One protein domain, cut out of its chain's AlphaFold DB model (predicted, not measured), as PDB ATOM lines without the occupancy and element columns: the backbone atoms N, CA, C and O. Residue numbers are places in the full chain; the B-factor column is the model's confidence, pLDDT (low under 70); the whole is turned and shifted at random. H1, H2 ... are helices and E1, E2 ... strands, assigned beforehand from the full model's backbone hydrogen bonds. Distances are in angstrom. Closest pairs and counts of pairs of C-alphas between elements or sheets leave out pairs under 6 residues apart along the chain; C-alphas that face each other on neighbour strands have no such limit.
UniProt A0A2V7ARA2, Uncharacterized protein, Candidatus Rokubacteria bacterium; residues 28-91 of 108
ATOM      1  N   TYR A  28      38.146  18.565  22.975       93.38
ATOM      2  CA  TYR A  28      39.360  19.335  23.243       93.38
ATOM      3  C   TYR A  28      39.263  20.040  24.594       93.38
ATOM      4  O   TYR A  28      38.313  20.781  24.841       93.38
ATOM      5  N   CYS A  29      40.261  19.865  25.467       92.44
ATOM      6  CA  CYS A  29      40.411  20.759  26.615       92.44
ATOM      7  C   CYS A  29      40.821  22.154  26.134       92.44
ATOM      8  O   CYS A  29      41.480  22.282  25.099       92.44
ATOM      9  N   THR A  30      40.497  23.198  26.902       90.69
ATOM     10  CA  THR A  30      40.794  24.593  26.528       90.69
ATOM     11  C   THR A  30      42.248  24.807  26.089       90.69
ATOM     12  O   THR A  30      42.510  25.552  25.150       90.69
ATOM     13  N   ARG A  31      43.209  24.131  26.736       89.81
ATOM     14  CA  ARG A  31      44.638  24.260  26.411       89.81
ATOM     15  C   ARG A  31      44.997  23.616  25.072       89.81
ATOM     16  O   ARG A  31      45.692  24.240  24.280       89.81
ATOM     17  N   CYS A  32      44.536  22.394  24.813       92.12
ATOM     18  CA  CYS A  32      44.792  21.709  23.543       92.12
ATOM     19  C   CYS A  32      44.038  22.355  22.382       92.12
ATOM     20  O   CYS A  32      44.533  22.351  21.261       92.12
ATOM     21  N   TRP A  33      42.873  22.938  22.656       92.88
ATOM     22  CA  TRP A  33      42.142  23.743  21.687       92.88
ATOM     23  C   TRP A  33      42.935  24.994  21.288       92.88
ATOM     24  O   TRP A  33      43.147  25.230  20.101       92.88
ATOM     25  N   ALA A  34      43.457  25.734  22.272       92.31
ATOM     26  CA  ALA A  34      44.296  26.910  22.036       92.31
ATOM     27  C   ALA A  34      45.566  26.578  21.247       92.31
ATOM     28  O   ALA A  34      45.903  27.280  20.298       92.31
ATOM     29  N   ASP A  35      46.239  25.488  21.620       92.88
ATOM     30  CA  ASP A  35      47.457  25.012  20.961       92.88
ATOM     31  C   ASP A  35      47.195  24.632  19.496       92.88
ATOM     32  O   ASP A  35      47.900  25.091  18.597       92.88
ATOM     33  N   ALA A  36      46.113  23.889  19.231       92.69
ATOM     34  CA  ALA A  36      45.710  23.517  17.873       92.69
ATOM     35  C   ALA A  36      45.406  24.739  16.992       92.69
ATOM     36  O   ALA A  36      45.692  24.735  15.795       92.69
ATOM     37  N   MET A  37      44.862  25.798  17.589       92.38
ATOM     38  CA  MET A  37      44.575  27.060  16.911       92.38
ATOM     39  C   MET A  37      45.751  28.040  16.876       92.38
ATOM     40  O   MET A  37      45.654  29.064  16.204       92.38
ATOM     41  N   ARG A  38      46.845  27.754  17.594       92.31
ATOM     42  CA  ARG A  38      47.970  28.677  17.820       92.31
ATOM     43  C   ARG A  38      47.517  30.037  18.368       92.31
ATOM     44  O   ARG A  38      47.998  31.077  17.926       92.31
ATOM     45  N   THR A  39      46.593  30.017  19.328       89.56
ATOM     46  CA  THR A  39      46.006  31.227  19.918       89.56
ATOM     47  C   THR A  39      46.118  31.273  21.442       89.56
ATOM     48  O   THR A  39      46.575  30.326  22.087       89.56
ATOM     49  N   ALA A  40      45.724  32.396  22.042       88.94
ATOM     50  CA  ALA A  40      45.734  32.566  23.485       88.94
ATOM     51  C   ALA A  40      44.685  31.668  24.168       88.94
ATOM     52  O   ALA A  40      43.554  31.513  23.722       88.94
ATOM     53  N   VAL A  41      45.030  31.113  25.333       87.94
ATOM     54  CA  VAL A  41      44.103  30.262  26.107       87.94
ATOM     55  C   VAL A  41      42.941  31.070  26.704       87.94
ATOM     56  O   VAL A  41      41.852  30.540  26.912       87.94
ATOM     57  N   ARG A  42      43.156  32.358  27.010       87.50
ATOM     58  CA  ARG A  42      42.210  33.176  27.787       87.50
ATOM     59  C   ARG A  42      40.860  33.408  27.078       87.50
ATOM     60  O   ARG A  42      39.843  33.204  27.745       87.50
ATOM     61  N   PRO A  43      40.800  33.777  25.783       85.38
ATOM     62  CA  PRO A  43      39.532  33.880  25.050       85.38
ATOM     63  C   PRO A  43      38.780  32.544  25.008       85.38
ATOM     64  O   PRO A  43      37.593  32.476  25.325       85.38
ATOM     65  N   LEU A  44      39.500  31.446  24.757       89.81
ATOM     66  CA  LEU A  44      38.914  30.107  24.712       89.81
ATOM     67  C   LEU A  44      38.426  29.611  26.072       89.81
ATOM     68  O   LEU A  44      37.467  28.843  26.138       89.81
ATOM     69  N   TYR A  45      39.034  30.056  27.174       88.94
ATOM     70  CA  TYR A  45      38.533  29.747  28.510       88.94
ATOM     71  C   TYR A  45      37.135  30.332  28.714       88.94
ATOM     72  O   TYR A  45      36.219  29.595  29.083       88.94
ATOM     73  N   ARG A  46      36.941  31.619  28.396       88.31
ATOM     74  CA  ARG A  46      35.623  32.268  28.469       88.31
ATOM     75  C   ARG A  46      34.604  31.537  27.595       88.31
ATOM     76  O   ARG A  46      33.523  31.205  28.078       88.31
ATOM     77  N   LEU A  47      34.973  31.237  26.351       89.62
ATOM     78  CA  LEU A  47      34.103  30.532  25.415       89.62
ATOM     79  C   LEU A  47      33.745  29.124  25.915       89.62
ATOM     80  O   LEU A  47      32.583  28.729  25.868       89.62
ATOM     81  N   SER A  48      34.702  28.398  26.498       91.19
ATOM     82  CA  SER A  48      34.442  27.078  27.082       91.19
ATOM     83  C   SER A  48      33.447  27.135  28.244       91.19
ATOM     84  O   SER A  48      32.604  26.250  28.369       91.19
ATOM     85  N   VAL A  49      33.497  28.181  29.077       90.25
ATOM     86  CA  VAL A  49      32.533  28.380  30.168       90.25
ATOM     87  C   VAL A  49      31.130  28.613  29.609       90.25
ATOM     88  O   VAL A  49      30.188  27.977  30.079       90.25
ATOM     89  N   LEU A  50      30.994  29.447  28.573       88.75
ATOM     90  CA  LEU A  50      29.715  29.671  27.886       88.75
ATOM     91  C   LEU A  50      29.155  28.378  27.276       88.75
ATOM     92  O   LEU A  50      27.952  28.136  27.341       88.75
ATOM     93  N   MET A  51      30.025  27.505  26.762       91.19
ATOM     94  CA  MET A  51      29.634  26.199  26.223       91.19
ATOM     95  C   MET A  51      29.113  25.206  27.269       91.19
ATOM     96  O   MET A  51      28.574  24.162  26.916       91.19
ATOM     97  N   GLY A  52      29.261  25.513  28.559       89.56
ATOM     98  CA  GLY A  52      28.662  24.740  29.646       89.56
ATOM     99  C   GLY A  52      27.186  25.048  29.900       89.56
ATOM    100  O   GLY A  52      26.648  24.535  30.873       89.56
ATOM    101  N   THR A  53      26.560  25.910  29.095       90.50
ATOM    102  CA  THR A  53      25.165  26.339  29.268       90.50
ATOM    103  C   THR A  53      24.206  25.563  28.367       90.50
ATOM    104  O   THR A  53      24.581  25.117  27.282       90.50
ATOM    105  N   ASP A  54      22.932  25.488  28.764       89.81
ATOM    106  CA  ASP A  54      21.875  24.867  27.952       89.81
ATOM    107  C   ASP A  54      21.727  25.533  26.577       89.81
ATOM    108  O   ASP A  54      21.441  24.866  25.587       89.81
ATOM    109  N   GLN A  55      21.974  26.843  26.485       86.81
ATOM    110  CA  GLN A  55      21.928  27.571  25.215       86.81
ATOM    111  C   GLN A  55      23.004  27.092  24.241       86.81
ATOM    112  O   GLN A  55      22.725  26.901  23.059       86.81
ATOM    113  N   ALA A  56      24.219  26.840  24.729       89.69
ATOM    114  CA  ALA A  56      25.264  26.270  23.894       89.69
ATOM    115  C   ALA A  56      24.931  24.838  23.460       89.69
ATOM    116  O   ALA A  56      25.154  24.494  22.300       89.69
ATOM    117  N   LEU A  57      24.318  24.043  24.346       89.81
ATOM    118  CA  LEU A  57      23.850  22.696  24.015       89.81
ATOM    119  C   LEU A  57      22.787  22.707  22.913       89.81
ATOM    120  O   LEU A  57      22.870  21.918  21.968       89.81
ATOM    121  N   LEU A  58      21.826  23.631  22.993       88.44
ATOM    122  CA  LEU A  58      20.831  23.861  21.943       88.44
ATOM    123  C   LEU A  58      21.484  24.315  20.631       88.44
ATOM    124  O   LEU A  58      21.076  23.862  19.563       88.44
ATOM    125  N   ALA A  59      22.539  25.128  20.710       87.81
ATOM    126  CA  ALA A  59      23.346  25.544  19.564       87.81
ATOM    127  C   ALA A  59      24.284  24.442  19.027       87.81
ATOM    128  O   ALA A  59      24.986  24.666  18.046       87.81
ATOM    129  N   GLY A  60      24.296  23.248  19.630       93.50
ATOM    130  CA  GLY A  60      25.087  22.116  19.154       93.50
ATOM    131  C   GLY A  60      26.508  22.046  19.705       93.50
ATOM    132  O   GLY A  60      27.319  21.320  19.141       93.50
ATOM    133  N   TYR A  61      26.811  22.738  20.799       93.62
ATOM    134  CA  TYR A  61      28.098  22.669  21.487       93.62
ATOM    135  C   TYR A  61      27.926  22.109  22.890       93.62
ATOM    136  O   TYR A  61      26.965  22.410  23.584       93.62
ATOM    137  N   GLU A  62      28.876  21.305  23.335       93.88
ATOM    138  CA  GLU A  62      28.828  20.704  24.662       93.88
ATOM    139  C   GLU A  62      30.145  20.958  25.383       93.88
ATOM    140  O   GLU A  62      31.214  20.872  24.776       93.88
ATOM    141  N   ALA A  63      30.074  21.226  26.688       93.50
ATOM    142  CA  ALA A  63      31.246  21.315  27.541       93.50
ATOM    143  C   ALA A  63      31.082  20.513  28.832       93.50
ATOM    144  O   ALA A  63      30.026  20.540  29.462       93.50
ATOM    145  N   LYS A  64      32.157  19.860  29.279       90.38
ATOM    146  CA  LYS A  64      32.210  19.118  30.548       90.38
ATOM    147  C   LYS A  64      33.512  19.398  31.287       90.38
ATOM    148  O   LYS A  64      34.564  19.565  30.669       90.38
ATOM    149  N   ALA A  65      33.432  19.464  32.612       85.06
ATOM    150  CA  ALA A  65      34.623  19.428  33.453       85.06
ATOM    151  C   ALA A  65      35.276  18.049  33.326       85.06
ATOM    152  O   ALA A  65      34.559  17.050  33.273       85.06
ATOM    153  N   ASP A  66      36.606  18.013  33.235       77.62
ATOM    154  CA  ASP A  66      37.378  16.765  33.171       77.62
ATOM    155  C   ASP A  66      36.933  15.815  32.043       77.62
ATOM    156  O   ASP A  66      37.046  14.594  32.151       77.62
ATOM    157  N   GLY A  67      36.404  16.373  30.949       81.12
ATOM    158  CA  GLY A  67      36.025  15.584  29.782       81.12
ATOM    159  C   GLY A  67      37.245  14.956  29.096       81.12
ATOM    160  O   GLY A  67      38.383  15.388  29.319       81.12
ATOM    161  N   PRO A  68      37.035  13.963  28.216       86.81
ATOM    162  CA  PRO A  68      38.121  13.413  27.416       86.81
ATOM    163  C   PRO A  68      38.750  14.514  26.557       86.81
ATOM    164  O   PRO A  68      38.127  15.531  26.254       86.81
ATOM    165  N   CYS A  69      40.009  14.340  26.175       90.00
ATOM    166  CA  CYS A  69      40.657  15.240  25.235       90.00
ATOM    167  C   CYS A  69      41.447  14.411  24.239       90.00
ATOM    168  O   CYS A  69      42.429  13.775  24.621       90.00
ATOM    169  N   LYS A  70      41.076  14.507  22.961       89.94
ATOM    170  CA  LYS A  70      41.672  13.743  21.861       89.94
ATOM    171  C   LYS A  70      43.199  13.807  21.843       89.94
ATOM    172  O   LYS A  70      43.868  12.808  21.607       89.94
ATOM    173  N   VAL A  71      43.761  14.983  22.126       88.94
ATOM    174  CA  VAL A  71      45.215  15.200  22.140       88.94
ATOM    175  C   VAL A  71      45.892  14.486  23.313       88.94
ATOM    176  O   VAL A  71      46.984  13.947  23.146       88.94
ATOM    177  N   HIS A  72      45.274  14.471  24.496       85.88
ATOM    178  CA  HIS A  72      45.815  13.750  25.651       85.88
ATOM    179  C   HIS A  72      45.616  12.239  25.515       85.88
ATOM    180  O   HIS A  72      46.534  11.482  25.814       85.88
ATOM    181  N   GLU A  73      44.468  11.802  24.998       82.75
ATOM    182  CA  GLU A  73      44.181  10.388  24.731       82.75
ATOM    183  C   GLU A  73      45.184   9.791  23.738       82.75
ATOM    184  O   GLU A  73      45.749   8.732  24.001       82.75
ATOM    185  N   ALA A  74      45.504  10.512  22.657       82.06
ATOM    186  CA  ALA A  74      46.508  10.084  21.682       82.06
ATOM    187  C   ALA A  74      47.931   9.985  22.264       82.06
ATOM    188  O   ALA A  74      48.744   9.202  21.779       82.06
ATOM    189  N   LYS A  75      48.249  10.760  23.310       77.25
ATOM    190  CA  LYS A  75      49.559  10.730  23.989       77.25
ATOM    191  C   LYS A  75      49.672   9.610  25.034       77.25
ATOM    192  O   LYS A  75      50.759   9.379  25.563       77.25
ATOM    193  N   GLY A  76      48.579   8.897  25.313       63.41
ATOM    194  CA  GLY A  76      48.538   7.778  26.247       63.41
ATOM    195  C   GLY A  76      48.474   8.186  27.729       63.41
ATOM    196  O   GLY A  76      48.563   9.365  28.079       63.41
ATOM    197  N   PRO A  77      48.347   7.204  28.643       56.09
ATOM    198  CA  PRO A  77      47.985   7.408  30.054       56.09
ATOM    199  C   PRO A  77      48.957   8.269  30.880       56.09
ATOM    200  O   PRO A  77      48.620   8.690  31.984       56.09
ATOM    201  N   ARG A  78      50.156   8.569  30.362       53.34
ATOM    202  CA  ARG A  78      51.133   9.461  31.012       53.34
ATOM    203  C   ARG A  78      50.863  10.947  30.773       53.34
ATOM    204  O   ARG A  78      51.409  11.774  31.494       53.34
ATOM    205  N   ALA A  79      50.014  11.293  29.808       56.09
ATOM    206  CA  ALA A  79      49.612  12.667  29.521       56.09
ATOM    207  C   ALA A  79      48.305  13.040  30.232       56.09
ATOM    208  O   ALA A  79      47.520  13.805  29.671       56.09
ATOM    209  N   GLY A  80      48.069  12.452  31.418       51.69
ATOM    210  CA  GLY A  80      46.852  12.593  32.212       51.69
ATOM    211  C   GLY A  80      46.276  13.992  32.070       51.69
ATOM    212  O   GLY A  80      46.953  14.970  32.396       51.69
ATOM    213  N   GLY A  81      45.070  14.064  31.496       54.25
ATOM    214  CA  GLY A  81      44.397  15.326  31.229       54.25
ATOM    215  C   GLY A  81      44.488  16.217  32.459       54.25
ATOM    216  O   GLY A  81      44.361  15.745  33.591       54.25
ATOM    217  N   VAL A  82      44.798  17.495  32.247       55.75
ATOM    218  CA  VAL A  82      44.923  18.439  33.354       55.75
ATOM    219  C   VAL A  82      43.565  18.498  34.052       55.75
ATOM    220  O   VAL A  82      42.613  19.055  33.498       55.75
ATOM    221  N   ARG A  83      43.478  17.882  35.238       53.53
ATOM    222  CA  ARG A  83      42.274  17.910  36.071       53.53
ATOM    223  C   ARG A  83      41.871  19.365  36.300       53.53
ATOM    224  O   ARG A  83      42.730  20.214  36.537       53.53
ATOM    225  N   GLY A  84      40.585  19.658  36.185       61.34
ATOM    226  CA  GLY A  84      40.017  20.997  36.275       61.34
ATOM    227  C   GLY A  84      39.975  21.771  34.954       61.34
ATOM    228  O   GLY A  84      39.475  22.895  34.942       61.34
ATOM    229  N   THR A  85      40.453  21.211  33.833       70.12
ATOM    230  CA  THR A  85      40.249  21.848  32.522       70.12
ATOM    231  C   THR A  85      38.907  21.444  31.922       70.12
ATOM    232  O   THR A  85      38.514  20.279  31.928       70.12
ATOM    233  N   ARG A  86      38.171  22.436  31.416       87.75
ATOM    234  CA  ARG A  86      36.910  22.205  30.715       87.75
ATOM    235  C   ARG A  86      37.213  21.714  29.304       87.75
ATOM    236  O   ARG A  86      37.975  22.349  28.571       87.75
ATOM    237  N   CYS A  87      36.611  20.594  28.935       92.38
ATOM    238  CA  CYS A  87      36.655  20.068  27.581       92.38
ATOM    239  C   CYS A  87      35.385  20.450  26.846       92.38
ATOM    240  O   CYS A  87      34.307  20.460  27.439       92.38
ATOM    241  N   VAL A  88      35.533  20.773  25.569       94.31
ATOM    242  CA  VAL A  88      34.448  21.189  24.685       94.31
ATOM    243  C   VAL A  88      34.425  20.317  23.437       94.31
ATOM    244  O   VAL A  88      35.466  19.795  23.026       94.31
ATOM    245  N   ARG A  89      33.250  20.180  22.827       95.25
ATOM    246  CA  ARG A  89      33.086  19.619  21.483       95.25
ATOM    247  C   ARG A  89      31.955  20.306  20.731       95.25
ATOM    248  O   ARG A  89      31.001  20.789  21.343       95.25
ATOM    249  N   SER A  90      32.030  20.259  19.406       95.31
ATOM    250  CA  SER A  90      30.853  20.437  18.557       95.31
ATOM    251  C   SER A  90      30.139  19.095  18.391       95.31
ATOM    252  O   SER A  90      30.774  18.050  18.235       95.31
ATOM    253  N   LEU A  91      28.810  19.121  18.414       93.06
ATOM    254  CA  LEU A  91      27.938  17.986  18.113       93.06
ATOM    255  C   LEU A  91      27.674  17.847  16.605       93.06
ATOM    256  O   LEU A  91      26.911  16.970  16.211       93.06
TER     257      LEU A  91
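AT A GLANCE: This is residues 28 to 91 of the 108 residues of an uncharacterized protein of Candidatus Rokubacteria bacterium (UniProt A0A2V7ARA2). A ribbon of two strands, E1 and E2, makes a small wall; H2 packs over one face of it, and H1 packs at E2 and meets H2 at a steep angle. Short H3 lies at one end of the long axis, H4 and the loop after it at the other. The 64 printed residues hold four named helices and two named strands, in the order H1 H2 H3 E1 H4 E2; the sheet, E1 - E2, is antiparallel and the class mixed. The whole is compact, radius of gyration of the C-alphas 11.4 A, but elongated, spanning 35 by 21 by 19 A.

HOW THE PARTS SIT: E1, residues 61 to 65, and E2, residues 86 to 90, are antiparallel neighbours at 160 degrees; N 64 and O 87 are 2.9 A apart, within hydrogen-bond range. Residues 28 to 29 pair antiparallel with residues 87 to 88 of E2. The closest C-alphas of H2, residues 41 to 50, and E2 are Ser 48 and Val 88, 6.4 A apart. H1, residues 30 to 37, touches H2, closest C-alphas Ala 34 and Val 41 at 5.3 A, with a steep tilt of 59 degrees, opposite ways. H3, residues 54 to 58, is close to H2 but not clearly touching, closest C-alphas Leu 50 and Ala 56 at 6.9 A. H4, residues 70 to 74, is close to H1 but not clearly touching, closest C-alphas Cys 32 and Val 71 at 6.7 A. In H1, H2, H3 and H4 every O i to N i+4 pair is within hydrogen-bond range.

IN THESE COORDINATES: From first to last C-alpha, E1 measures 14.0 A, E2 13.7 A, H2 14.5 A, H1 10.6 A, H3 6.2 A and H4 6.1 A. H1 begins at C-alpha 30 (40.794, 24.593, 26.528); E2 ends at C-alpha 90 (30.853, 20.437, 18.557).

THE WHOLE: The C-alphas farthest apart, Gln 55 and Arg 78, are 34.8 A apart. The printed part has no cut. The link H4 to E2, 11 residues, is long; residues 76 to 84 have pLDDT under 70.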